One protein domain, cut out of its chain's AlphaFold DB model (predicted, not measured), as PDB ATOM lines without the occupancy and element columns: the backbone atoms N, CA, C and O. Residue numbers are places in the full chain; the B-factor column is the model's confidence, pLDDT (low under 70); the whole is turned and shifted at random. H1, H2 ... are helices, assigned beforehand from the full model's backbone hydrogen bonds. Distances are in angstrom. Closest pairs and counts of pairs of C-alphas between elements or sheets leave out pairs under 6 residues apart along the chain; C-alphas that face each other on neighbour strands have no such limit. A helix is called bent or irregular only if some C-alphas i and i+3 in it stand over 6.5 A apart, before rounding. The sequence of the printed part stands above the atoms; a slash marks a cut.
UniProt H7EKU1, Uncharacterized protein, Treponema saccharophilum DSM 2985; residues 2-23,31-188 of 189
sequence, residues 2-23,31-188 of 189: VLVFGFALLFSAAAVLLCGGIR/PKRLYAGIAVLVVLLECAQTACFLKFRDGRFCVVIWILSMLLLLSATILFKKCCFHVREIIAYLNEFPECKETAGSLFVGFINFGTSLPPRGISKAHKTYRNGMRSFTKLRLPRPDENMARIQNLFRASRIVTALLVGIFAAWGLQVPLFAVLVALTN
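What this domain is: This is residues 2 to 23 and 31 to 188 of the 189 residues of an uncharacterized protein of Treponema saccharophilum DSM 2985 (UniProt H7EKU1). What shape? H1, H2, H3a and H6 run lengthwise in a loose rod, headed by H3b, H4 and H5. What make-up? The printed part has 180 residues, six named helices, the all-helix class, radius of gyration of the C-alphas 20.4 A and spans 66 by 32 by 20 A.

How they stand to each other: The rod? H1, residues 2 to 23, touches H2, residues 32 to 56. H2, H3a, residues 60 to 85, and H6, residues 147 to 187, form an up-and-down bundle. The head? H3, one helix by hydrogen bonds, is bent: C-alphas 85 and 88 are 7.1 A apart. H3b, residues 88 to 95, touches H4, residues 98 to 114, which touches H5, residues 125 to 137.

Where its parts are: The ends? C-alpha 2 is at (10.104, -23.954, 127.173), C-alpha 187 at (-15.107, -31.092, 132.606). Any irregular helix? H4 is: C-alphas 99 and 102 are 7.6 A apart.

The domain as a whole: Any cut? Residues 24 to 30 are not printed; C-alphas 23 and 31 are 9.9 A apart. Low confidence? 31 residues have pLDDT under 70.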
ATOM      1  N   VAL A   2      10.320 -24.672 128.455       50.34
ATOM      2  CA  VAL A   2      10.104 -23.954 127.173       50.34
ATOM      3  C   VAL A   2       8.841 -23.075 127.152       50.34
ATOM      4  O   VAL A   2       8.904 -21.921 126.747       50.34
ATOM      5  N   LEU A   3       7.714 -23.571 127.675       54.34
ATOM      6  CA  LEU A   3       6.449 -22.820 127.752       54.34
ATOM      7  C   LEU A   3       6.522 -21.582 128.664       54.34
ATOM      8  O   LEU A   3       5.955 -20.546 128.338       54.34
ATOM      9  N   VAL A   4       7.256 -21.675 129.777       58.28
ATOM     10  CA  VAL A   4       7.446 -20.563 130.727       58.28
ATOM     11  C   VAL A   4       8.361 -19.499 130.121       58.28
ATOM     12  O   VAL A   4       8.069 -18.310 130.214       58.28
ATOM     13  N   PHE A   5       9.425 -19.926 129.435       56.19
ATOM     14  CA  PHE A   5      10.333 -19.029 128.718       56.19
ATOM     15  C   PHE A   5       9.635 -18.305 127.560       56.19
ATOM     16  O   PHE A   5       9.791 -17.096 127.424       56.19
ATOM     17  N   GLY A   6       8.818 -19.012 126.771       61.53
ATOM     18  CA  GLY A   6       8.035 -18.417 125.683       61.53
ATOM     19  C   GLY A   6       7.013 -17.393 126.179       61.53
ATOM     20  O   GLY A   6       6.898 -16.311 125.606       61.53
ATOM     21  N   PHE A   7       6.331 -17.681 127.292       63.56
ATOM     22  CA  PHE A   7       5.420 -16.730 127.932       63.56
ATOM     23  C   PHE A   7       6.140 -15.485 128.453       63.56
ATOM     24  O   PHE A   7       5.674 -14.373 128.220       63.56
ATOM     25  N   ALA A   8       7.285 -15.655 129.115       63.34
ATOM     26  CA  ALA A   8       8.088 -14.539 129.607       63.34
ATOM     27  C   ALA A   8       8.606 -13.653 128.461       63.34
ATOM     28  O   ALA A   8       8.587 -12.427 128.574       63.34
ATOM     29  N   LEU A   9       9.004 -14.253 127.334       68.75
ATOM     30  CA  LEU A   9       9.429 -13.543 126.123       68.75
ATOM     31  C   LEU A   9       8.285 -12.748 125.493       68.75
ATOM     32  O   LEU A   9       8.459 -11.572 125.183       68.75
ATOM     33  N   LEU A  10       7.105 -13.355 125.354       69.69
ATOM     34  CA  LEU A  10       5.927 -12.669 124.825       69.69
ATOM     35  C   LEU A  10       5.448 -11.557 125.766       69.69
ATOM     36  O   LEU A  10       5.092 -10.481 125.297       69.69
ATOM     37  N   PHE A  11       5.492 -11.774 127.082       72.06
ATOM     38  CA  PHE A  11       5.157 -10.753 128.077       72.06
ATOM     39  C   PHE A  11       6.147  -9.588 128.041       72.06
ATOM     40  O   PHE A  11       5.741  -8.428 128.063       72.06
ATOM     41  N   SER A  12       7.439  -9.883 127.894       71.12
ATOM     42  CA  SER A  12       8.480  -8.866 127.720       71.12
ATOM     43  C   SER A  12       8.297  -8.103 126.408       71.12
ATOM     44  O   SER A  12       8.392  -6.880 126.395       71.12
ATOM     45  N   ALA A  13       7.947  -8.784 125.312       70.00
ATOM     46  CA  ALA A  13       7.629  -8.145 124.039       70.00
ATOM     47  C   ALA A  13       6.375  -7.260 124.138       70.00
ATOM     48  O   ALA A  13       6.379  -6.140 123.629       70.00
ATOM     49  N   ALA A  14       5.332  -7.707 124.842       72.12
ATOM     50  CA  ALA A  14       4.139  -6.907 125.104       72.12
ATOM     51  C   ALA A  14       4.479  -5.671 125.945       72.12
ATOM     52  O   ALA A  14       4.060  -4.567 125.606       72.12
ATOM     53  N   ALA A  15       5.298  -5.826 126.988       72.31
ATOM     54  CA  ALA A  15       5.774  -4.726 127.818       72.31
ATOM     55  C   ALA A  15       6.613  -3.723 127.011       72.31
ATOM     56  O   ALA A  15       6.402  -2.521 127.132       72.31
ATOM     57  N   VAL A  16       7.501  -4.186 126.127       74.44
ATOM     58  CA  VAL A  16       8.288  -3.319 125.234       74.44
ATOM     59  C   VAL A  16       7.387  -2.585 124.238       74.44
ATOM     60  O   VAL A  16       7.557  -1.383 124.036       74.44
ATOM     61  N   LEU A  17       6.393  -3.260 123.654       72.12
ATOM     62  CA  LEU A  17       5.417  -2.640 122.752       72.12
ATOM     63  C   LEU A  17       4.519  -1.631 123.473       72.12
ATOM     64  O   LEU A  17       4.191  -0.594 122.899       72.12
ATOM     65  N   LEU A  18       4.152  -1.898 124.726       73.25
ATOM     66  CA  LEU A  18       3.383  -0.984 125.565       73.25
ATOM     67  C   LEU A  18       4.227   0.218 125.983       73.25
ATOM     68  O   LEU A  18       3.796   1.342 125.765       73.25
ATOM     69  N   CYS A  19       5.440   0.023 126.499       72.88
ATOM     70  CA  CYS A  19       6.341   1.111 126.884       72.88
ATOM     71  C   CYS A  19       6.740   1.974 125.677       72.88
ATOM     72  O   CYS A  19       6.667   3.202 125.741       72.88
ATOM     73  N   GLY A  20       7.091   1.345 124.552       64.56
ATOM     74  CA  GLY A  20       7.367   2.030 123.289       64.56
ATOM     75  C   GLY A  20       6.130   2.730 122.729       64.56
ATOM     76  O   GLY A  20       6.206   3.883 122.323       64.56
ATOM     77  N   GLY A  21       4.964   2.085 122.793       62.91
ATOM     78  CA  GLY A  21       3.686   2.657 122.377       62.91
ATOM     79  C   GLY A  21       3.224   3.826 123.246       62.91
ATOM     80  O   GLY A  21       2.669   4.779 122.712       62.91
ATOM     81  N   ILE A  22       3.473   3.792 124.558       66.38
ATOM     82  CA  ILE A  22       3.221   4.900 125.489       66.38
ATOM     83  C   ILE A  22       4.134   6.073 125.141       66.38
ATOM     84  O   ILE A  22       3.650   7.196 125.013       66.38
ATOM     85  N   ARG A  23       5.430   5.817 124.918       65.75
ATOM     86  CA  ARG A  23       6.395   6.844 124.504       65.75
ATOM     87  C   ARG A  23       5.997   7.488 123.173       65.75
ATOM     88  O   ARG A  23       5.967   8.711 123.087       65.75
ATOM     89  N   PRO A  31      -0.996   5.789 117.263       64.00
ATOM     90  CA  PRO A  31      -1.139   4.810 118.360       64.00
ATOM     91  C   PRO A  31      -1.055   3.323 117.973       64.00
ATOM     92  O   PRO A  31      -1.456   2.463 118.752       64.00
ATOM     93  N   LYS A  32      -0.581   2.981 116.770       71.00
ATOM     94  CA  LYS A  32      -0.591   1.607 116.251       71.00
ATOM     95  C   LYS A  32       0.148   0.638 117.179       71.00
ATOM     96  O   LYS A  32      -0.367  -0.440 117.445       71.00
ATOM     97  N   ARG A  33       1.306   1.043 117.713       71.19
ATOM     98  CA  ARG A  33       2.105   0.230 118.648       71.19
ATOM     99  C   ARG A  33       1.422   0.034 119.998       71.19
ATOM    100  O   ARG A  33       1.437  -1.077 120.508       71.19
ATOM    101  N   LEU A  34       0.761   1.069 120.524       72.06
ATOM    102  CA  LEU A  34      -0.010   0.966 121.765       72.06
ATOM    103  C   LEU A  34      -1.161  -0.037 121.617       72.06
ATOM    104  O   LEU A  34      -1.307  -0.921 122.452       72.06
ATOM    105  N   TYR A  35      -1.948   0.059 120.540       74.19
ATOM    106  CA  TYR A  35      -3.041  -0.888 120.302       74.19
ATOM    107  C   TYR A  35      -2.540  -2.309 120.032       74.19
ATOM    108  O   TYR A  35      -3.142  -3.254 120.528       74.19
ATOM    109  N   ALA A  36      -1.426  -2.466 119.310       75.69
ATOM    110  CA  ALA A  36      -0.791  -3.769 119.124       75.69
ATOM    111  C   ALA A  36      -0.316  -4.360 120.463       75.69
ATOM    112  O   ALA A  36      -0.592  -5.521 120.744       75.69
ATOM    113  N   GLY A  37       0.322  -3.556 121.319       74.62
ATOM    114  CA  GLY A  37       0.729  -3.967 122.664       74.62
ATOM    115  C   GLY A  37      -0.457  -4.369 123.544       74.62
ATOM    116  O   GLY A  37      -0.393  -5.396 124.211       74.62
ATOM    117  N   ILE A  38      -1.565  -3.618 123.494       77.94
ATOM    118  CA  ILE A  38      -2.808  -3.970 124.200       77.94
ATOM    119  C   ILE A  38      -3.373  -5.295 123.675       77.94
ATOM    120  O   ILE A  38      -3.738  -6.147 124.475       77.94
ATOM    121  N   ALA A  39      -3.419  -5.503 122.356       75.00
ATOM    122  CA  ALA A  39      -3.916  -6.748 121.775       75.00
ATOM    123  C   ALA A  39      -3.069  -7.960 122.198       75.00
ATOM    124  O   ALA A  39      -3.616  -8.977 122.617       75.00
ATOM    125  N   VAL A  40      -1.737  -7.835 122.158       78.94
ATOM    126  CA  VAL A  40      -0.822  -8.887 122.629       78.94
ATOM    127  C   VAL A  40      -1.021  -9.153 124.124       78.94
ATOM    128  O   VAL A  40      -1.073 -10.311 124.530       78.94
ATOM    129  N   LEU A  41      -1.187  -8.106 124.940       79.50
ATOM    130  CA  LEU A  41      -1.463  -8.242 126.372       79.50
ATOM    131  C   LEU A  41      -2.775  -8.995 126.635       79.50
ATOM    132  O   LEU A  41      -2.803  -9.865 127.498       79.50
ATOM    133  N   VAL A  42      -3.838  -8.692 125.885       77.75
ATOM    134  CA  VAL A  42      -5.128  -9.393 125.986       77.75
ATOM    135  C   VAL A  42      -4.953 -10.881 125.698       77.75
ATOM    136  O   VAL A  42      -5.318 -11.700 126.534       77.75
ATOM    137  N   VAL A  43      -4.315 -11.238 124.579       77.06
ATOM    138  CA  VAL A  43      -4.068 -12.649 124.227       77.06
ATOM    139  C   VAL A  43      -3.235 -13.356 125.300       77.06
ATOM    140  O   VAL A  43      -3.518 -14.496 125.657       77.06
ATOM    141  N   LEU A  44      -2.225 -12.686 125.853       79.19
ATOM    142  CA  LEU A  44      -1.403 -13.246 126.923       79.19
ATOM    143  C   LEU A  44      -2.190 -13.512 128.204       79.19
ATOM    144  O   LEU A  44      -1.986 -14.555 128.825       79.19
ATOM    145  N   LEU A  45      -3.075 -12.593 128.595       75.69
ATOM    146  CA  LEU A  45      -3.942 -12.770 129.758       75.69
ATOM    147  C   LEU A  45      -4.894 -13.955 129.555       75.69
ATOM    148  O   LEU A  45      -4.980 -14.802 130.444       75.69
ATOM    149  N   GLU A  46      -5.511 -14.074 128.374       74.88
ATOM    150  CA  GLU A  46      -6.366 -15.218 128.011       74.88
ATOM    151  C   GLU A  46      -5.617 -16.551 128.115       74.88
ATOM    152  O   GLU A  46      -6.066 -17.496 128.775       74.88
ATOM    153  N   CYS A  47      -4.434 -16.631 127.503       76.25
ATOM    154  CA  CYS A  47      -3.636 -17.849 127.510       76.25
ATOM    155  C   CYS A  47      -3.146 -18.199 128.931       76.25
ATOM    156  O   CYS A  47      -3.169 -19.370 129.313       76.25
ATOM    157  N   ALA A  48      -2.724 -17.208 129.730       76.50
ATOM    158  CA  ALA A  48      -2.258 -17.424 131.103       76.50
ATOM    159  C   ALA A  48      -3.377 -17.959 132.005       76.50
ATOM    160  O   ALA A  48      -3.164 -18.884 132.793       76.50
ATOM    161  N   GLN A  49      -4.578 -17.406 131.855       73.12
ATOM    162  CA  GLN A  49      -5.752 -17.809 132.616       73.12
ATOM    163  C   GLN A  49      -6.220 -19.211 132.240       73.12
ATOM    164  O   GLN A  49      -6.447 -20.032 133.128       73.12
ATOM    165  N   THR A  50      -6.279 -19.515 130.942       73.88
ATOM    166  CA  THR A  50      -6.625 -20.851 130.435       73.88
ATOM    167  C   THR A  50      -5.648 -21.903 130.958       73.88
ATOM    168  O   THR A  50      -6.062 -22.944 131.464       73.88
ATOM    169  N   ALA A  51      -4.342 -21.615 130.917       74.81
ATOM    170  CA  ALA A  51      -3.315 -22.510 131.445       74.81
ATOM    171  C   ALA A  51      -3.438 -22.716 132.966       74.81
ATOM    172  O   ALA A  51      -3.306 -23.845 133.444       74.81
ATOM    173  N   CYS A  52      -3.719 -21.653 133.731       71.94
ATOM    174  CA  CYS A  52      -3.960 -21.760 135.172       71.94
ATOM    175  C   CYS A  52      -5.208 -22.591 135.482       71.94
ATOM    176  O   CYS A  52      -5.164 -23.443 136.370       71.94
ATOM    177  N   PHE A  53      -6.296 -22.392 134.736       70.88
ATOM    178  CA  PHE A  53      -7.538 -23.129 134.935       70.88
ATOM    179  C   PHE A  53      -7.378 -24.618 134.620       70.88
ATOM    180  O   PHE A  53      -7.760 -25.457 135.429       70.88
ATOM    181  N   LEU A  54      -6.740 -24.965 133.496       73.00
ATOM    182  CA  LEU A  54      -6.481 -26.361 133.129       73.00
ATOM    183  C   LEU A  54      -5.588 -27.082 134.146       73.00
ATOM    184  O   LEU A  54      -5.796 -28.262 134.414       73.00
ATOM    185  N   LYS A  55      -4.592 -26.387 134.708       73.06
ATOM    186  CA  LYS A  55      -3.605 -27.003 135.602       73.06
ATOM    187  C   LYS A  55      -4.053 -27.078 137.061       73.06
ATOM    188  O   LYS A  55      -3.727 -28.048 137.736       73.06
ATOM    189  N   PHE A  56      -4.750 -26.057 137.552       67.94
ATOM    190  CA  PHE A  56      -5.061 -25.916 138.978       67.94
ATOM    191  C   PHE A  56      -6.561 -25.907 139.283       67.94
ATOM    192  O   PHE A  56      -6.919 -25.971 140.455       67.94
ATOM    193  N   ARG A  57      -7.435 -25.817 138.263       67.44
ATOM    194  CA  ARG A  57      -8.888 -25.587 138.418       67.44
ATOM    195  C   ARG A  57      -9.207 -24.440 139.388       67.44
ATOM    196  O   ARG A  57     -10.221 -24.461 140.078       67.44
ATOM    197  N   ASP A  58      -8.326 -23.444 139.452       66.00
ATOM    198  CA  ASP A  58      -8.365 -22.406 140.479       66.00
ATOM    199  C   ASP A  58      -8.704 -21.041 139.866       66.00
ATOM    200  O   ASP A  58      -8.079 -20.590 138.903       66.00
ATOM    201  N   GLY A  59      -9.709 -20.374 140.437       64.62
ATOM    202  CA  GLY A  59     -10.222 -19.078 139.986       64.62
ATOM    203  C   GLY A  59      -9.435 -17.870 140.503       64.62
ATOM    204  O   GLY A  59      -9.761 -16.735 140.155       64.62
ATOM    205  N   ARG A  60      -8.391 -18.068 141.321       70.75
ATOM    206  CA  ARG A  60      -7.598 -16.967 141.912       70.75
ATOM    207  C   ARG A  60      -7.014 -16.002 140.877       70.75
ATOM    208  O   ARG A  60      -6.927 -14.807 141.147       70.75
ATOM    209  N   PHE A  61      -6.656 -16.482 139.685       68.94
ATOM    210  CA  PHE A  61      -6.132 -15.620 138.618       68.94
ATOM    211  C   PHE A  61      -7.181 -14.612 138.111       68.94
ATOM    212  O   PHE A  61      -6.848 -13.456 137.845       68.94
ATOM    213  N   CYS A  62      -8.462 -14.999 138.089       69.12
ATOM    214  CA  CYS A  62      -9.574 -14.105 137.759       69.12
ATOM    215  C   CYS A  62      -9.686 -12.950 138.768       69.12
ATOM    216  O   CYS A  62      -9.956 -11.814 138.381       69.12
ATOM    217  N   VAL A  63      -9.441 -13.227 140.057       71.69
ATOM    218  CA  VAL A  63      -9.471 -12.216 141.128       71.69
ATOM    219  C   VAL A  63      -8.364 -11.180 140.931       71.69
ATOM    220  O   VAL A  63      -8.617  -9.984 141.052       71.69
ATOM    221  N   VAL A  64      -7.154 -11.610 140.558       74.56
ATOM    222  CA  VAL A  64      -6.031 -10.696 140.280       74.56
ATOM    223  C   VAL A  64      -6.349  -9.770 139.102       74.56
ATOM    224  O   VAL A  64      -6.173  -8.555 139.210       74.56
ATOM    225  N   ILE A  65      -6.871 -10.315 137.999       73.19
ATOM    226  CA  ILE A  65      -7.278  -9.518 136.830       73.19
ATOM    227  C   ILE A  65      -8.398  -8.545 137.194       73.19
ATOM    228  O   ILE A  65      -8.368  -7.385 136.778       73.19
ATOM    229  N   TRP A  66      -9.362  -8.978 138.004       74.00
ATOM    230  CA  TRP A  66     -10.450  -8.122 138.466       74.00
ATOM    231  C   TRP A  66      -9.939  -6.946 139.311       74.00
ATOM    232  O   TRP A  66     -10.297  -5.800 139.037       74.00
ATOM    233  N   ILE A  67      -9.035  -7.193 140.268       78.62
ATOM    234  CA  ILE A  67      -8.409  -6.137 141.082       78.62
ATOM    235  C   ILE A  67      -7.656  -5.141 140.189       78.62
ATOM    236  O   ILE A  67      -7.847  -3.931 140.318       78.62
ATOM    237  N   LEU A  68      -6.845  -5.628 139.241       77.00
ATOM    238  CA  LEU A  68      -6.119  -4.772 138.292       77.00
ATOM    239  C   LEU A  68      -7.070  -3.926 137.434       77.00
ATOM    240  O   LEU A  68      -6.826  -2.736 137.224       77.00
ATOM    241  N   SER A  69      -8.182  -4.511 136.988       75.31
ATOM    242  CA  SER A  69      -9.223  -3.814 136.224       75.31
ATOM    243  C   SER A  69      -9.861  -2.687 137.034       75.31
ATOM    244  O   SER A  69     -10.041  -1.582 136.521       75.31
ATOM    245  N   MET A  70     -10.159  -2.934 138.314       78.19
ATOM    246  CA  MET A  70     -10.732  -1.931 139.215       78.19
ATOM    247  C   MET A  70      -9.760  -0.782 139.490       78.19
ATOM    248  O   MET A  70     -10.153   0.386 139.431       78.19
ATOM    249  N   LEU A  71      -8.477  -1.080 139.708       80.06
ATOM    250  CA  LEU A  71      -7.437  -0.057 139.866       80.06
ATOM    251  C   LEU A  71      -7.291   0.809 138.608       80.06
ATOM    252  O   LEU A  71      -7.185   2.038 138.702       80.06
ATOM    253  N   LEU A  72      -7.340   0.200 137.421       78.50
ATOM    254  CA  LEU A  72      -7.315   0.931 136.153       78.50
ATOM    255  C   LEU A  72      -8.576   1.771 135.945       78.50
ATOM    256  O   LEU A  72      -8.474   2.899 135.462       78.50
ATOM    257  N   LEU A  73      -9.748   1.276 136.345       81.75
ATOM    258  CA  LEU A  73     -11.010   2.013 136.258       81.75
ATOM    259  C   LEU A  73     -10.980   3.267 137.140       81.75
ATOM    260  O   LEU A  73     -11.347   4.359 136.690       81.75
ATOM    261  N   LEU A  74     -10.504   3.124 138.380       83.44
ATOM    262  CA  LEU A  74     -10.300   4.239 139.303       83.44
ATOM    263  C   LEU A  74      -9.314   5.250 138.714       83.44
ATOM    264  O   LEU A  74      -9.620   6.441 138.644       83.44
ATOM    265  N   SER A  75      -8.178   4.773 138.207       82.06
ATOM    266  CA  SER A  75      -7.152   5.621 137.592       82.06
ATOM    267  C   SER A  75      -7.688   6.389 136.381       82.06
ATOM    268  O   SER A  75      -7.482   7.599 136.279       82.06
ATOM    269  N   ALA A  76      -8.434   5.723 135.493       82.56
ATOM    270  CA  ALA A  76      -9.067   6.345 134.331       82.56
ATOM    271  C   ALA A  76     -10.033   7.456 134.756       82.56
ATOM    272  O   ALA A  76      -9.997   8.559 134.210       82.56
ATOM    273  N   THR A  77     -10.859   7.179 135.767       83.69
ATOM    274  CA  THR A  77     -11.868   8.113 136.278       83.69
ATOM    275  C   THR A  77     -11.219   9.338 136.918       83.69
ATOM    276  O   THR A  77     -11.605  10.468 136.616       83.69
ATOM    277  N   ILE A  78     -10.194   9.139 137.751       87.00
ATOM    278  CA  ILE A  78      -9.444  10.225 138.394       87.00
ATOM    279  C   ILE A  78      -8.765  11.099 137.336       87.00
ATOM    280  O   ILE A  78      -8.890  12.324 137.379       87.00
ATOM    281  N   LEU A  79      -8.074  10.491 136.368       86.56
ATOM    282  CA  LEU A  79      -7.406  11.228 135.295       86.56
ATOM    283  C   LEU A  79      -8.401  12.010 134.441       86.56
ATOM    284  O   LEU A  79      -8.154  13.173 134.130       86.56
ATOM    285  N   PHE A  80      -9.538  11.408 134.093       84.38
ATOM    286  CA  PHE A  80     -10.561  12.080 133.300       84.38
ATOM    287  C   PHE A  80     -11.203  13.245 134.065       84.38
ATOM    288  O   PHE A  80     -11.400  14.318 133.496       84.38
ATOM    289  N   LYS A  81     -11.425  13.097 135.378       86.50
ATOM    290  CA  LYS A  81     -11.883  14.195 136.239       86.50
ATOM    291  C   LYS A  81     -10.872  15.344 136.278       86.50
ATOM    292  O   LYS A  81     -11.263  16.497 136.119       86.50
ATOM    293  N   LYS A  82      -9.575  15.042 136.423       87.00
ATOM    294  CA  LYS A  82      -8.511  16.060 136.350       87.00
ATOM    295  C   LYS A  82      -8.502  16.773 134.995       87.00
ATOM    296  O   LYS A  82      -8.383  17.989 134.956       87.00
ATOM    297  N   CYS A  83      -8.694  16.039 133.898       86.31
ATOM    298  CA  CYS A  83      -8.817  16.628 132.564       86.31
ATOM    299  C   CYS A  83      -9.984  17.626 132.492       86.31
ATOM    300  O   CYS A  83      -9.792  18.742 132.022       86.31
ATOM    301  N   CYS A  84     -11.167  17.259 133.001       85.44
ATOM    302  CA  CYS A  84     -12.350  18.129 133.002       85.44
ATOM    303  C   CYS A  84     -12.144  19.413 133.825       85.44
ATOM    304  O   CYS A  84     -12.657  20.463 133.453       85.44
ATOM    305  N   PHE A  85     -11.359  19.354 134.907       88.25
ATOM    306  CA  PHE A  85     -11.047  20.524 135.733       88.25
ATOM    307  C   PHE A  85     -10.290  21.615 134.954       88.25
ATOM    308  O   PHE A  85     -10.632  22.789 135.053       88.25
ATOM    309  N   HIS A  86      -9.332  21.226 134.108       90.06
ATOM    310  CA  HIS A  86      -8.519  22.160 133.317       90.06
ATOM    311  C   HIS A  86      -9.203  22.670 132.040       90.06
ATOM    312  O   HIS A  86      -8.671  23.539 131.357       90.06
ATOM    313  N   VAL A  87     -10.393  22.172 131.687       88.44
ATOM    314  CA  VAL A  87     -11.054  22.536 130.419       88.44
ATOM    315  C   VAL A  87     -11.336  24.031 130.305       88.44
ATOM    316  O   VAL A  87     -11.224  24.581 129.213       88.44
ATOM    317  N   ARG A  88     -11.637  24.708 131.417       89.44
ATOM    318  CA  ARG A  88     -11.845  26.162 131.416       89.44
ATOM    319  C   ARG A  88     -10.580  26.924 131.005       89.44
ATOM    320  O   ARG A  88     -10.672  27.838 130.191       89.44
ATOM    321  N   GLU A  89      -9.427  26.530 131.540       91.00
ATOM    322  CA  GLU A  89      -8.122  27.130 131.221       91.00
ATOM    323  C   GLU A  89      -7.766  26.900 129.749       91.00
ATOM    324  O   GLU A  89      -7.352  27.825 129.055       91.00
ATOM    325  N   ILE A  90      -8.023  25.689 129.244       89.88
ATOM    326  CA  ILE A  90      -7.803  25.336 127.837       89.88
ATOM    327  C   ILE A  90      -8.669  26.201 126.917       89.88
ATOM    328  O   ILE A  90      -8.175  26.725 125.926       89.88
ATOM    329  N   ILE A  91      -9.962  26.358 127.219       90.62
ATOM    330  CA  ILE A  91     -10.871  27.161 126.386       90.62
ATOM    331  C   ILE A  91     -10.418  28.624 126.349       90.62
ATOM    332  O   ILE A  91     -10.412  29.216 125.273       90.62
ATOM    333  N   ALA A  92     -10.033  29.192 127.497       90.88
ATOM    334  CA  ALA A  92      -9.540  30.566 127.569       90.88
ATOM    335  C   ALA A  92      -8.310  30.760 126.672       90.88
ATOM    336  O   ALA A  92      -8.323  31.636 125.814       90.88
ATOM    337  N   TYR A  93      -7.323  29.868 126.793       90.81
ATOM    338  CA  TYR A  93      -6.113  29.890 125.977       90.81
ATOM    339  C   TYR A  93      -6.413  29.724 124.477       90.81
ATOM    340  O   TYR A  93      -5.923  30.484 123.648       90.81
ATOM    341  N   LEU A  94      -7.248  28.751 124.094       90.12
ATOM    342  CA  LEU A  94      -7.545  28.493 122.681       90.12
ATOM    343  C   LEU A  94      -8.364  29.616 122.025       90.12
ATOM    344  O   LEU A  94      -8.269  29.792 120.814       90.12
ATOM    345  N   ASN A  95      -9.154  30.372 122.792       90.25
ATOM    346  CA  ASN A  95      -9.938  31.495 122.267       90.25
ATOM    347  C   ASN A  95      -9.080  32.700 121.859       90.25
ATOM    348  O   ASN A  95      -9.539  33.506 121.050       90.25
ATOM    349  N   GLU A  96      -7.848  32.809 122.364       90.31
ATOM    350  CA  GLU A  96      -6.890  33.836 121.936       90.31
ATOM    351  C   GLU A  96      -6.449  33.640 120.475       90.31
ATOM    352  O   GLU A  96      -6.006  34.586 119.825       90.31
ATOM    353  N   PHE A  97      -6.616  32.429 119.928       89.81
ATOM    354  CA  PHE A  97      -6.128  32.057 118.604       89.81
ATOM    355  C   PHE A  97      -7.285  31.710 117.650       89.81
ATOM    356  O   PHE A  97      -7.998  30.725 117.867       89.81
ATOM    357  N   PRO A  98      -7.467  32.452 116.537       87.25
ATOM    358  CA  PRO A  98      -8.551  32.209 115.581       87.25
ATOM    359  C   PRO A  98      -8.562  30.786 115.009       87.25
ATOM    360  O   PRO A  98      -9.625  30.194 114.839       87.25
ATOM    361  N   GLU A  99      -7.376  30.223 114.774       87.19
ATOM    362  CA  GLU A  99      -7.159  28.885 114.207       87.19
ATOM    363  C   GLU A  99      -7.660  27.756 115.124       87.19
ATOM    364  O   GLU A  99      -7.959  26.653 114.674       87.19
ATOM    365  N   CYS A 100      -7.785  28.029 116.425       89.06
ATOM    366  CA  CYS A 100      -8.159  27.049 117.441       89.06
ATOM    367  C   CYS A 100      -9.651  27.097 117.815       89.06
ATOM    368  O   CYS A 100     -10.111  26.273 118.616       89.06
ATOM    369  N   LYS A 101     -10.424  28.027 117.230       86.31
ATOM    370  CA  LYS A 101     -11.823  28.306 117.604       86.31
ATOM    371  C   LYS A 101     -12.750  27.099 117.499       86.31
ATOM    372  O   LYS A 101     -13.624  26.939 118.343       86.31
ATOM    373  N   GLU A 102     -12.557  26.223 116.516       89.12
ATOM    374  CA  GLU A 102     -13.386  25.017 116.372       89.12
ATOM    375  C   GLU A 102     -13.191  24.044 117.550       89.12
ATOM    376  O   GLU A 102     -14.152  23.501 118.112       89.12
ATOM    377  N   THR A 103     -11.936  23.865 117.977       89.56
ATOM    378  CA  THR A 103     -11.595  23.017 119.128       89.56
ATOM    379  C   THR A 103     -12.091  23.654 120.426       89.56
ATOM    380  O   THR A 103     -12.698  22.963 121.247       89.56
ATOM    381  N   ALA A 104     -11.908  24.969 120.583       90.62
ATOM    382  CA  ALA A 104     -12.416  25.728 121.723       90.62
ATOM    383  C   ALA A 104     -13.947  25.644 121.828       90.62
ATOM    384  O   ALA A 104     -14.471  25.330 122.894       90.62
ATOM    385  N   GLY A 105     -14.664  25.820 120.714       89.44
ATOM    386  CA  GLY A 105     -16.122  25.715 120.652       89.44
ATOM    387  C   GLY A 105     -16.627  24.319 121.019       89.44
ATOM    388  O   GLY A 105     -17.551  24.181 121.818       89.44
ATOM    389  N   SER A 106     -15.974  23.266 120.520       90.12
ATOM    390  CA  SER A 106     -16.325  21.879 120.865       90.12
ATOM    391  C   SER A 106     -16.132  21.574 122.355       90.12
ATOM    392  O   SER A 106     -16.959  20.893 122.968       90.12
ATOM    393  N   LEU A 107     -15.052  22.087 122.951       89.94
ATOM    394  CA  LEU A 107     -14.790  21.976 124.387       89.94
ATOM    395  C   LEU A 107     -15.793  22.794 125.206       89.94
ATOM    396  O   LEU A 107     -16.293  22.303 126.216       89.94
ATOM    397  N   PHE A 108     -16.134  23.996 124.746       91.12
ATOM    398  CA  PHE A 108     -17.085  24.893 125.395       91.12
ATOM    399  C   PHE A 108     -18.501  24.316 125.433       91.12
ATOM    400  O   PHE A 108     -19.139  24.341 126.482       91.12
ATOM    401  N   VAL A 109     -18.966  23.701 124.340       89.12
ATOM    402  CA  VAL A 109     -20.264  23.003 124.304       89.12
ATOM    403  C   VAL A 109     -20.332  21.916 125.376       89.12
ATOM    404  O   VAL A 109     -21.345  21.781 126.059       89.12
ATOM    405  N   GLY A 110     -19.264  21.142 125.561       84.25
ATOM    406  CA  GLY A 110     -19.232  20.152 126.634       84.25
ATOM    407  C   GLY A 110     -19.130  20.775 128.023       84.25
ATOM    408  O   GLY A 110     -19.811  20.319 128.935       84.25
ATOM    409  N   PHE A 111     -18.354  21.847 128.180       88.00
ATOM    410  CA  PHE A 111     -18.235  22.564 129.448       88.00
ATOM    411  C   PHE A 111     -19.560  23.197 129.897       88.00
ATOM    412  O   PHE A 111     -19.885  23.122 131.072       88.00
ATOM    413  N   ILE A 112     -20.371  23.753 128.995       89.38
ATOM    414  CA  ILE A 112     -21.704  24.265 129.361       89.38
ATOM    415  C   ILE A 112     -22.608  23.142 129.878       89.38
ATOM    416  O   ILE A 112     -23.328  23.328 130.851       89.38
ATOM    417  N   ASN A 113     -22.570  21.974 129.235       85.75
ATOM    418  CA  ASN A 113     -23.463  20.869 129.586       85.75
ATOM    419  C   ASN A 113     -23.011  20.092 130.831       85.75
ATOM    420  O   ASN A 113     -23.845  19.518 131.527       85.75
ATOM    421  N   PHE A 114     -21.703  20.020 131.091       84.31
ATOM    422  CA  PHE A 114     -21.132  19.122 132.104       84.31
ATOM    423  C   PHE A 114     -20.229  19.833 133.125       84.31
ATOM    424  O   PHE A 114     -19.858  19.247 134.142       84.31
ATOM    425  N   GLY A 115     -19.873  21.094 132.897       84.06
ATOM    426  CA  GLY A 115     -18.979  21.870 133.753       84.06
ATOM    427  C   GLY A 115     -17.612  21.208 133.926       84.06
ATOM    428  O   GLY A 115     -17.004  20.713 132.977       84.06
ATOM    429  N   THR A 116     -17.140  21.189 135.170       82.56
ATOM    430  CA  THR A 116     -15.942  20.453 135.612       82.56
ATOM    431  C   THR A 116     -16.264  19.038 136.102       82.56
ATOM    432  O   THR A 116     -15.373  18.311 136.552       82.56
ATOM    433  N   SER A 117     -17.537  18.641 136.049       80.62
ATOM    434  CA  SER A 117     -17.983  17.327 136.487       80.62
ATOM    435  C   SER A 117     -17.741  16.270 135.410       80.62
ATOM    436  O   SER A 117     -17.514  16.570 134.237       80.62
ATOM    437  N   LEU A 118     -17.763  15.002 135.819       79.12
ATOM    438  CA  LEU A 118     -17.671  13.897 134.874       79.12
ATOM    439  C   LEU A 118     -18.959  13.860 134.035       79.12
ATOM    440  O   LEU A 118     -20.040  13.767 134.620       79.12
ATOM    441  N   PRO A 119     -18.879  13.884 132.693       76.81
ATOM    442  CA  PRO A 119     -20.063  13.781 131.858       76.81
ATOM    443  C   PRO A 119     -20.804  12.462 132.142       76.81
ATOM    444  O   PRO A 119     -20.157  11.417 132.299       76.81
ATOM    445  N   PRO A 120     -22.148  12.479 132.187       74.88
ATOM    446  CA  PRO A 120     -22.945  11.292 132.459       74.88
ATOM    447  C   PRO A 120     -22.679  10.199 131.420       74.88
ATOM    448  O   PRO A 120     -22.374  10.467 130.249       74.88
ATOM    449  N   ARG A 121     -22.792   8.940 131.863       64.56
ATOM    450  CA  ARG A 121     -22.649   7.762 130.999       64.56
ATOM    451  C   ARG A 121     -23.801   7.756 129.987       64.56
ATOM    452  O   ARG A 121     -24.942   7.521 130.358       64.56
ATOM    453  N   GLY A 122     -23.503   8.041 128.718       64.31
ATOM    454  CA  GLY A 122     -24.497   8.072 127.643       64.31
ATOM    455  C   GLY A 122     -23.949   8.623 126.325       64.31
ATOM    456  O   GLY A 122     -22.955   9.348 126.301       64.31
ATOM    457  N   ILE A 123     -24.601   8.276 125.212       69.50
ATOM    458  CA  ILE A 123     -24.229   8.705 123.853       69.50
ATOM    459  C   ILE A 123     -25.024   9.968 123.489       69.50
ATOM    460  O   ILE A 123     -25.785   9.991 122.525       69.50
ATOM    461  N   SER A 124     -24.891  11.037 124.276       81.62
ATOM    462  CA  SER A 124     -25.466  12.321 123.867       81.62
ATOM    463  C   SER A 124     -24.584  12.972 122.797       81.62
ATOM    464  O   SER A 124     -23.356  12.820 122.794       81.62
ATOM    465  N   LYS A 125     -25.196  13.732 121.879       83.44
ATOM    466  CA  LYS A 125     -24.457  14.502 120.863       83.44
ATOM    467  C   LYS A 125     -23.425  15.426 121.524       83.44
ATOM    468  O   LYS A 125     -22.285  15.468 121.075       83.44
ATOM    469  N   ALA A 126     -23.790  16.063 122.640       82.06
ATOM    470  CA  ALA A 126     -22.897  16.906 123.435       82.06
ATOM    471  C   ALA A 126     -21.690  16.132 123.995       82.06
ATOM    472  O   ALA A 126     -20.561  16.605 123.884       82.06
ATOM    473  N   HIS A 127     -21.891  14.915 124.519       82.88
ATOM    474  CA  HIS A 127     -20.793  14.060 124.986       82.88
ATOM    475  C   HIS A 127     -19.838  13.720 123.832       82.88
ATOM    476  O   HIS A 127     -18.617  13.802 123.982       82.88
ATOM    477  N   LYS A 128     -20.378  13.369 122.657       84.25
ATOM    478  CA  LYS A 128     -19.571  13.048 121.470       84.25
ATOM    479  C   LYS A 128     -18.757  14.255 120.996       84.25
ATOM    480  O   LYS A 128     -17.559  14.110 120.759       84.25
ATOM    481  N   THR A 129     -19.374  15.433 120.908       86.31
ATOM    482  CA  THR A 129     -18.696  16.685 120.540       86.31
ATOM    483  C   THR A 129     -17.591  17.027 121.533       86.31
ATOM    484  O   THR A 129     -16.468  17.304 121.124       86.31
ATOM    485  N   TYR A 130     -17.865  16.909 122.831       86.38
ATOM    486  CA  TYR A 130     -16.883  17.182 123.873       86.38
ATOM    487  C   TYR A 130     -15.675  16.245 123.791       86.38
ATOM    488  O   TYR A 130     -14.529  16.693 123.761       86.38
ATOM    489  N   ARG A 131     -15.921  14.935 123.649       83.88
ATOM    490  CA  ARG A 131     -14.863  13.931 123.475       83.88
ATOM    491  C   ARG A 131     -14.039  14.190 122.211       83.88
ATOM    492  O   ARG A 131     -12.821  14.004 122.230       83.88
ATOM    493  N   ASN A 132     -14.679  14.615 121.123       86.25
ATOM    494  CA  ASN A 132     -13.985  14.989 119.894       86.25
ATOM    495  C   ASN A 132     -13.122  16.241 120.096       86.25
ATOM    496  O   ASN A 132     -11.958  16.208 119.715       86.25
ATOM    497  N   GLY A 133     -13.631  17.276 120.771       86.94
ATOM    498  CA  GLY A 133     -12.866  18.478 121.119       86.94
ATOM    499  C   GLY A 133     -11.628  18.162 121.958       86.94
ATOM    500  O   GLY A 133     -10.522  18.566 121.607       86.94
ATOM    501  N   MET A 134     -11.770  17.331 122.996       87.69
ATOM    502  CA  MET A 134     -10.634  16.846 123.796       87.69
ATOM    503  C   MET A 134      -9.603  16.095 122.943       87.69
ATOM    504  O   MET A 134      -8.394  16.233 123.128       87.69
ATOM    505  N   ARG A 135     -10.068  15.293 121.977       86.75
ATOM    506  CA  ARG A 135      -9.196  14.555 121.058       86.75
ATOM    507  C   ARG A 135      -8.459  15.481 120.094       86.75
ATOM    508  O   ARG A 135      -7.277  15.246 119.848       86.75
ATOM    509  N   SER A 136      -9.135  16.489 119.557       87.75
ATOM    510  CA  SER A 136      -8.532  17.501 118.690       87.75
ATOM    511  C   SER A 136      -7.481  18.296 119.454       87.75
ATOM    512  O   SER A 136      -6.355  18.399 118.980       87.75
ATOM    513  N   PHE A 137      -7.777  18.706 120.691       88.75
ATOM    514  CA  PHE A 137      -6.822  19.401 121.553       88.75
ATOM    515  C   PHE A 137      -5.529  18.605 121.776       88.75
ATOM    516  O   PHE A 137      -4.448  19.175 121.691       88.75
ATOM    517  N   THR A 138      -5.603  17.281 121.980       85.12
ATOM    518  CA  THR A 138      -4.386  16.459 122.175       85.12
ATOM    519  C   THR A 138      -3.444  16.392 120.974       85.12
ATOM    520  O   THR A 138      -2.297  15.998 121.164       85.12
ATOM    521  N   LYS A 139      -3.926  16.721 119.769       84.88
ATOM    522  CA  LYS A 139      -3.160  16.689 118.512       84.88
ATOM    523  C   LYS A 139      -2.818  18.082 117.990       84.88
ATOM    524  O   LYS A 139      -2.169  18.217 116.956       84.88
ATOM    525  N   LEU A 140      -3.365  19.109 118.630       85.69
ATOM    526  CA  LEU A 140      -3.238  20.478 118.180       85.69
ATOM    527  C   LEU A 140      -1.833  20.970 118.520       85.69
ATOM    528  O   LEU A 140      -1.401  20.878 119.672       85.69
ATOM    529  N   ARG A 141      -1.123  21.507 117.527       83.81
ATOM    530  CA  ARG A 141       0.139  22.200 117.779       83.81
ATOM    531  C   ARG A 141      -0.191  23.548 118.414       83.81
ATOM    532  O   ARG A 141      -0.896  24.345 117.806       83.81
ATOM    533  N   LEU A 142       0.284  23.772 119.637       84.19
ATOM    534  CA  LEU A 142       0.032  25.018 120.358       84.19
ATOM    535  C   LEU A 142       0.689  26.192 119.602       84.19
ATOM    536  O   LEU A 142       1.891  26.110 119.331       84.19
ATOM    537  N   PRO A 143      -0.059  27.260 119.255       82.19
ATOM    538  CA  PRO A 143       0.487  28.405 118.521       82.19
ATOM    539  C   PRO A 143       1.555  29.158 119.316       82.19
ATOM    540  O   PRO A 143       2.553  29.609 118.760       82.19
ATOM    541  N   ARG A 144       1.364  29.254 120.637       84.38
ATOM    542  CA  ARG A 144       2.337  29.814 121.572       84.38
ATOM    543  C   ARG A 144       2.882  28.692 122.463       84.38
ATOM    544  O   ARG A 144       2.089  27.999 123.096       84.38
ATOM    545  N   PRO A 145       4.204  28.495 122.556       79.25
ATOM    546  CA  PRO A 145       4.760  27.517 123.483       79.25
ATOM    547  C   PRO A 145       4.420  27.926 124.923       79.25
ATOM    548  O   PRO A 145       4.870  28.960 125.405       79.25
ATOM    549  N   ASP A 146       3.589  27.119 125.577       86.44
ATOM    550  CA  ASP A 146       3.204  27.253 126.981       86.44
ATOM    551  C   ASP A 146       3.395  25.885 127.645       86.44
ATOM    552  O   ASP A 146       2.752  24.893 127.275       86.44
ATOM    553  N   GLU A 147       4.320  25.821 128.605       87.25
ATOM    554  CA  GLU A 147       4.661  24.590 129.320       87.25
ATOM    555  C   GLU A 147       3.469  24.016 130.089       87.25
ATOM    556  O   GLU A 147       3.312  22.792 130.175       87.25
ATOM    557  N   ASN A 148       2.593  24.875 130.615       88.94
ATOM    558  CA  ASN A 148       1.421  24.437 131.356       88.94
ATOM    559  C   ASN A 148       0.408  23.770 130.415       88.94
ATOM    560  O   ASN A 148      -0.071  22.669 130.693       88.94
ATOM    561  N   MET A 149       0.156  24.361 129.244       88.69
ATOM    562  CA  MET A 149      -0.728  23.764 128.234       88.69
ATOM    563  C   MET A 149      -0.164  22.457 127.672       88.69
ATOM    564  O   MET A 149      -0.914  21.493 127.494       88.69
ATOM    565  N   ALA A 150       1.153  22.370 127.472       86.88
ATOM    566  CA  ALA A 150       1.811  21.124 127.082       86.88
ATOM    567  C   ALA A 150       1.652  20.031 128.159       86.88
ATOM    568  O   ALA A 150       1.350  18.870 127.852       86.88
ATOM    569  N   ARG A 151       1.779  20.391 129.443       88.81
ATOM    570  CA  ARG A 151       1.539  19.474 130.567       88.81
ATOM    571  C   ARG A 151       0.091  18.988 130.601       88.81
ATOM    572  O   ARG A 151      -0.146  17.793 130.803       88.81
ATOM    573  N   ILE A 152      -0.869  19.878 130.357       89.12
ATOM    574  CA  ILE A 152      -2.289  19.526 130.272       89.12
ATOM    575  C   ILE A 152      -2.534  18.597 129.073       89.12
ATOM    576  O   ILE A 152      -3.161  17.553 129.244       89.12
ATOM    577  N   GLN A 153      -1.983  18.869 127.885       89.00
ATOM    578  CA  GLN A 153      -2.085  17.955 126.735       89.00
ATOM    579  C   GLN A 153      -1.575  16.545 127.072       89.00
ATOM    580  O   GLN A 153      -2.244  15.553 126.758       89.00
ATOM    581  N   ASN A 154      -0.448  16.438 127.782       86.06
ATOM    582  CA  ASN A 154       0.093  15.155 128.238       86.06
ATOM    583  C   ASN A 154      -0.837  14.431 129.225       86.06
ATOM    584  O   ASN A 154      -0.987  13.211 129.137       86.06
ATOM    585  N   LEU A 155      -1.524  15.156 130.110       87.25
ATOM    586  CA  LEU A 155      -2.534  14.583 131.006       87.25
ATOM    587  C   LEU A 155      -3.698  13.957 130.222       87.25
ATOM    588  O   LEU A 155      -4.109  12.829 130.509       87.25
ATOM    589  N   PHE A 156      -4.201  14.648 129.194       87.06
ATOM    590  CA  PHE A 156      -5.254  14.118 128.322       87.06
ATOM    591  C   PHE A 156      -4.782  12.895 127.528       87.06
ATOM    592  O   PHE A 156      -5.532  11.925 127.374       87.06
ATOM    593  N   ARG A 157      -3.532  12.899 127.048       84.81
ATOM    594  CA  ARG A 157      -2.920  11.727 126.402       84.81
ATOM    595  C   ARG A 157      -2.860  10.545 127.374       84.81
ATOM    596  O   ARG A 157      -3.332   9.464 127.024       84.81
ATOM    597  N   ALA A 158      -2.400  10.755 128.606       82.56
ATOM    598  CA  ALA A 158      -2.350   9.721 129.640       82.56
ATOM    599  C   ALA A 158      -3.742   9.149 129.964       82.56
ATOM    600  O   ALA A 158      -3.922   7.931 129.963       82.56
ATOM    601  N   SER A 159      -4.756  10.002 130.146       84.56
ATOM    602  CA  SER A 159      -6.144   9.566 130.374       84.56
ATOM    603  C   SER A 159      -6.652   8.647 129.251       84.56
ATOM    604  O   SER A 159      -7.272   7.610 129.512       84.56
ATOM    605  N   ARG A 160      -6.329   8.966 127.991       82.81
ATOM    606  CA  ARG A 160      -6.699   8.143 126.828       82.81
ATOM    607  C   ARG A 160      -5.981   6.795 126.798       82.81
ATOM    608  O   ARG A 160      -6.619   5.810 126.437       82.81
ATOM    609  N   ILE A 161      -4.702   6.740 127.177       80.50
ATOM    610  CA  ILE A 161      -3.946   5.480 127.287       80.50
ATOM    611  C   ILE A 161      -4.603   4.569 128.323       80.50
ATOM    612  O   ILE A 161      -4.916   3.422 128.015       80.50
ATOM    613  N   VAL A 162      -4.866   5.090 129.525       79.25
ATOM    614  CA  VAL A 162      -5.484   4.307 130.607       79.25
ATOM    615  C   VAL A 162      -6.876   3.823 130.196       79.25
ATOM    616  O   VAL A 162      -7.216   2.666 130.417       79.25
ATOM    617  N   THR A 163      -7.655   4.664 129.510       81.62
ATOM    618  CA  THR A 163      -8.965   4.266 128.975       81.62
ATOM    619  C   THR A 163      -8.846   3.150 127.929       81.62
ATOM    620  O   THR A 163      -9.652   2.226 127.930       81.62
ATOM    621  N   ALA A 164      -7.850   3.201 127.040       80.19
ATOM    622  CA  ALA A 164      -7.633   2.158 126.037       80.19
ATOM    623  C   ALA A 164      -7.213   0.822 126.671       80.19
ATOM    624  O   ALA A 164      -7.734  -0.222 126.284       80.19
ATOM    625  N   LEU A 165      -6.322   0.858 127.669       78.12
ATOM    626  CA  LEU A 165      -5.935  -0.318 128.457       78.12
ATOM    627  C   LEU A 165      -7.146  -0.943 129.149       78.12
ATOM    628  O   LEU A 165      -7.349  -2.150 129.064       78.12
ATOM    629  N   LEU A 166      -7.977  -0.109 129.775       80.88
ATOM    630  CA  LEU A 166      -9.198  -0.540 130.439       80.88
ATOM    631  C   LEU A 166     -10.140  -1.274 129.470       80.88
ATOM    632  O   LEU A 166     -10.615  -2.358 129.787       80.88
ATOM    633  N   VAL A 167     -10.376  -0.714 128.277       81.12
ATOM    634  CA  VAL A 167     -11.207  -1.356 127.243       81.12
ATOM    635  C   VAL A 167     -10.617  -2.697 126.808       81.12
ATOM    636  O   VAL A 167     -11.364  -3.658 126.664       81.12
ATOM    637  N   GLY A 168      -9.294  -2.778 126.633       76.50
ATOM    638  CA  GLY A 168      -8.618  -4.034 126.304       76.50
ATOM    639  C   GLY A 168      -8.852  -5.112 127.360       76.50
ATOM    640  O   GLY A 168      -9.241  -6.225 127.025       76.50
ATOM    641  N   ILE A 169      -8.700  -4.769 128.639       76.94
ATOM    642  CA  ILE A 169      -8.905  -5.718 129.741       76.94
ATOM    643  C   ILE A 169     -10.375  -6.138 129.859       76.94
ATOM    644  O   ILE A 169     -10.647  -7.317 130.055       76.94
ATOM    645  N   PHE A 170     -11.331  -5.221 129.681       79.12
ATOM    646  CA  PHE A 170     -12.750  -5.596 129.636       79.12
ATOM    647  C   PHE A 170     -13.077  -6.515 128.457       79.12
ATOM    648  O   PHE A 170     -13.891  -7.420 128.607       79.12
ATOM    649  N   ALA A 171     -12.452  -6.302 127.296       76.44
ATOM    650  CA  ALA A 171     -12.625  -7.178 126.144       76.44
ATOM    651  C   ALA A 171     -12.064  -8.581 126.413       76.44
ATOM    652  O   ALA A 171     -12.731  -9.557 126.080       76.44
ATOM    653  N   ALA A 172     -10.896  -8.675 127.062       72.06
ATOM    654  CA  ALA A 172     -10.341  -9.939 127.551       72.06
ATOM    655  C   ALA A 172     -11.359 -10.639 128.463       72.06
ATOM    656  O   ALA A 172     -11.843 -11.722 128.160       72.06
ATOM    657  N   TRP A 173     -11.830  -9.937 129.494       71.25
ATOM    658  CA  TRP A 173     -12.807 -10.470 130.443       71.25
ATOM    659  C   TRP A 173     -14.107 -10.951 129.776       71.25
ATOM    660  O   TRP A 173     -14.641 -11.998 130.128       71.25
ATOM    661  N   GLY A 174     -14.605 -10.221 128.773       73.81
ATOM    662  CA  GLY A 174     -15.761 -10.638 127.978       73.81
ATOM    663  C   GLY A 174     -15.507 -11.900 127.147       73.81
ATOM    664  O   GLY A 174     -16.392 -12.748 127.056       73.81
ATOM    665  N   LEU A 175     -14.306 -12.054 126.580       72.19
ATOM    666  CA  LEU A 175     -13.898 -13.262 125.850       72.19
ATOM    667  C   LEU A 175     -13.774 -14.495 126.760       72.19
ATOM    668  O   LEU A 175     -13.974 -15.619 126.298       72.19
ATOM    669  N   GLN A 176     -13.488 -14.290 128.046       69.12
ATOM    670  CA  GLN A 176     -13.301 -15.371 129.014       69.12
ATOM    671  C   GLN A 176     -14.602 -16.081 129.378       69.12
ATOM    672  O   GLN A 176     -14.589 -17.284 129.630       69.12
ATOM    673  N   VAL A 177     -15.731 -15.364 129.413       70.00
ATOM    674  CA  VAL A 177     -17.020 -15.928 129.852       70.00
ATOM    675  C   VAL A 177     -17.449 -17.129 128.988       70.00
ATOM    676  O   VAL A 177     -17.719 -18.189 129.561       70.00
ATOM    677  N   PRO A 178     -17.451 -17.046 127.640       68.56
ATOM    678  CA  PRO A 178     -17.709 -18.207 126.785       68.56
ATOM    679  C   PRO A 178     -16.688 -19.334 126.968       68.56
ATOM    680  O   PRO A 178     -17.061 -20.506 126.978       68.56
ATOM    681  N   LEU A 179     -15.407 -18.990 127.126       67.56
ATOM    682  CA  LEU A 179     -14.329 -19.970 127.247       67.56
ATOM    683  C   LEU A 179     -14.491 -20.826 128.512       67.56
ATOM    684  O   LEU A 179     -14.379 -22.049 128.454       67.56
ATOM    685  N   PHE A 180     -14.824 -20.196 129.645       68.06
ATOM    686  CA  PHE A 180     -15.137 -20.906 130.885       68.06
ATOM    687  C   PHE A 180     -16.404 -21.745 130.772       68.06
ATOM    688  O   PHE A 180     -16.404 -22.876 131.248       68.06
ATOM    689  N   ALA A 181     -17.460 -21.234 130.132       70.38
ATOM    690  CA  ALA A 181     -18.693 -21.994 129.933       70.38
ATOM    691  C   ALA A 181     -18.433 -23.305 129.167       70.38
ATOM    692  O   ALA A 181     -18.892 -24.366 129.587       70.38
ATOM    693  N   VAL A 182     -17.627 -23.250 128.099       73.06
ATOM    694  CA  VAL A 182     -17.222 -24.437 127.327       73.06
ATOM    695  C   VAL A 182     -16.341 -25.372 128.159       73.06
ATOM    696  O   VAL A 182     -16.579 -26.575 128.190       73.06
ATOM    697  N   LEU A 183     -15.342 -24.840 128.869       68.75
ATOM    698  CA  LEU A 183     -14.437 -25.650 129.690       68.75
ATOM    699  C   LEU A 183     -15.160 -26.369 130.835       68.75
ATOM    700  O   LEU A 183     -14.860 -27.533 131.098       68.75
ATOM    701  N   VAL A 184     -16.114 -25.713 131.499       71.00
ATOM    702  CA  VAL A 184     -16.937 -26.321 132.556       71.00
ATOM    703  C   VAL A 184     -17.833 -27.419 131.981       71.00
ATOM    704  O   VAL A 184     -17.872 -28.507 132.551       71.00
ATOM    705  N   ALA A 185     -18.479 -27.184 130.834       72.81
ATOM    706  CA  ALA A 185     -19.302 -28.191 130.160       72.81
ATOM    707  C   ALA A 185     -18.499 -29.430 129.719       72.81
ATOM    708  O   ALA A 185     -19.016 -30.539 129.724       72.81
ATOM    709  N   LEU A 186     -17.220 -29.263 129.368       69.12
ATOM    710  CA  LEU A 186     -16.330 -30.371 129.003       69.12
ATOM    711  C   LEU A 186     -15.740 -31.117 130.211       69.12
ATOM    712  O   LEU A 186     -15.239 -32.227 130.050       69.12
ATOM    713  N   THR A 187     -15.733 -30.510 131.402       65.38
ATOM    714  CA  THR A 187     -15.107 -31.092 132.606       65.38
ATOM    715  C   THR A 187     -16.094 -31.661 133.623       65.38
ATOM    716  O   THR A 187     -15.660 -32.434 134.478       65.38
ATOM    717  N   ASN A 188     -17.384 -31.335 133.509       59.41
ATOM    718  CA  ASN A 188     -18.490 -31.979 134.219       59.41
ATOM    719  C   ASN A 188     -19.463 -32.574 133.179       59.41
ATOM    720  O   ASN A 188     -20.356 -31.845 132.742       59.41
TER     721      ASN A 188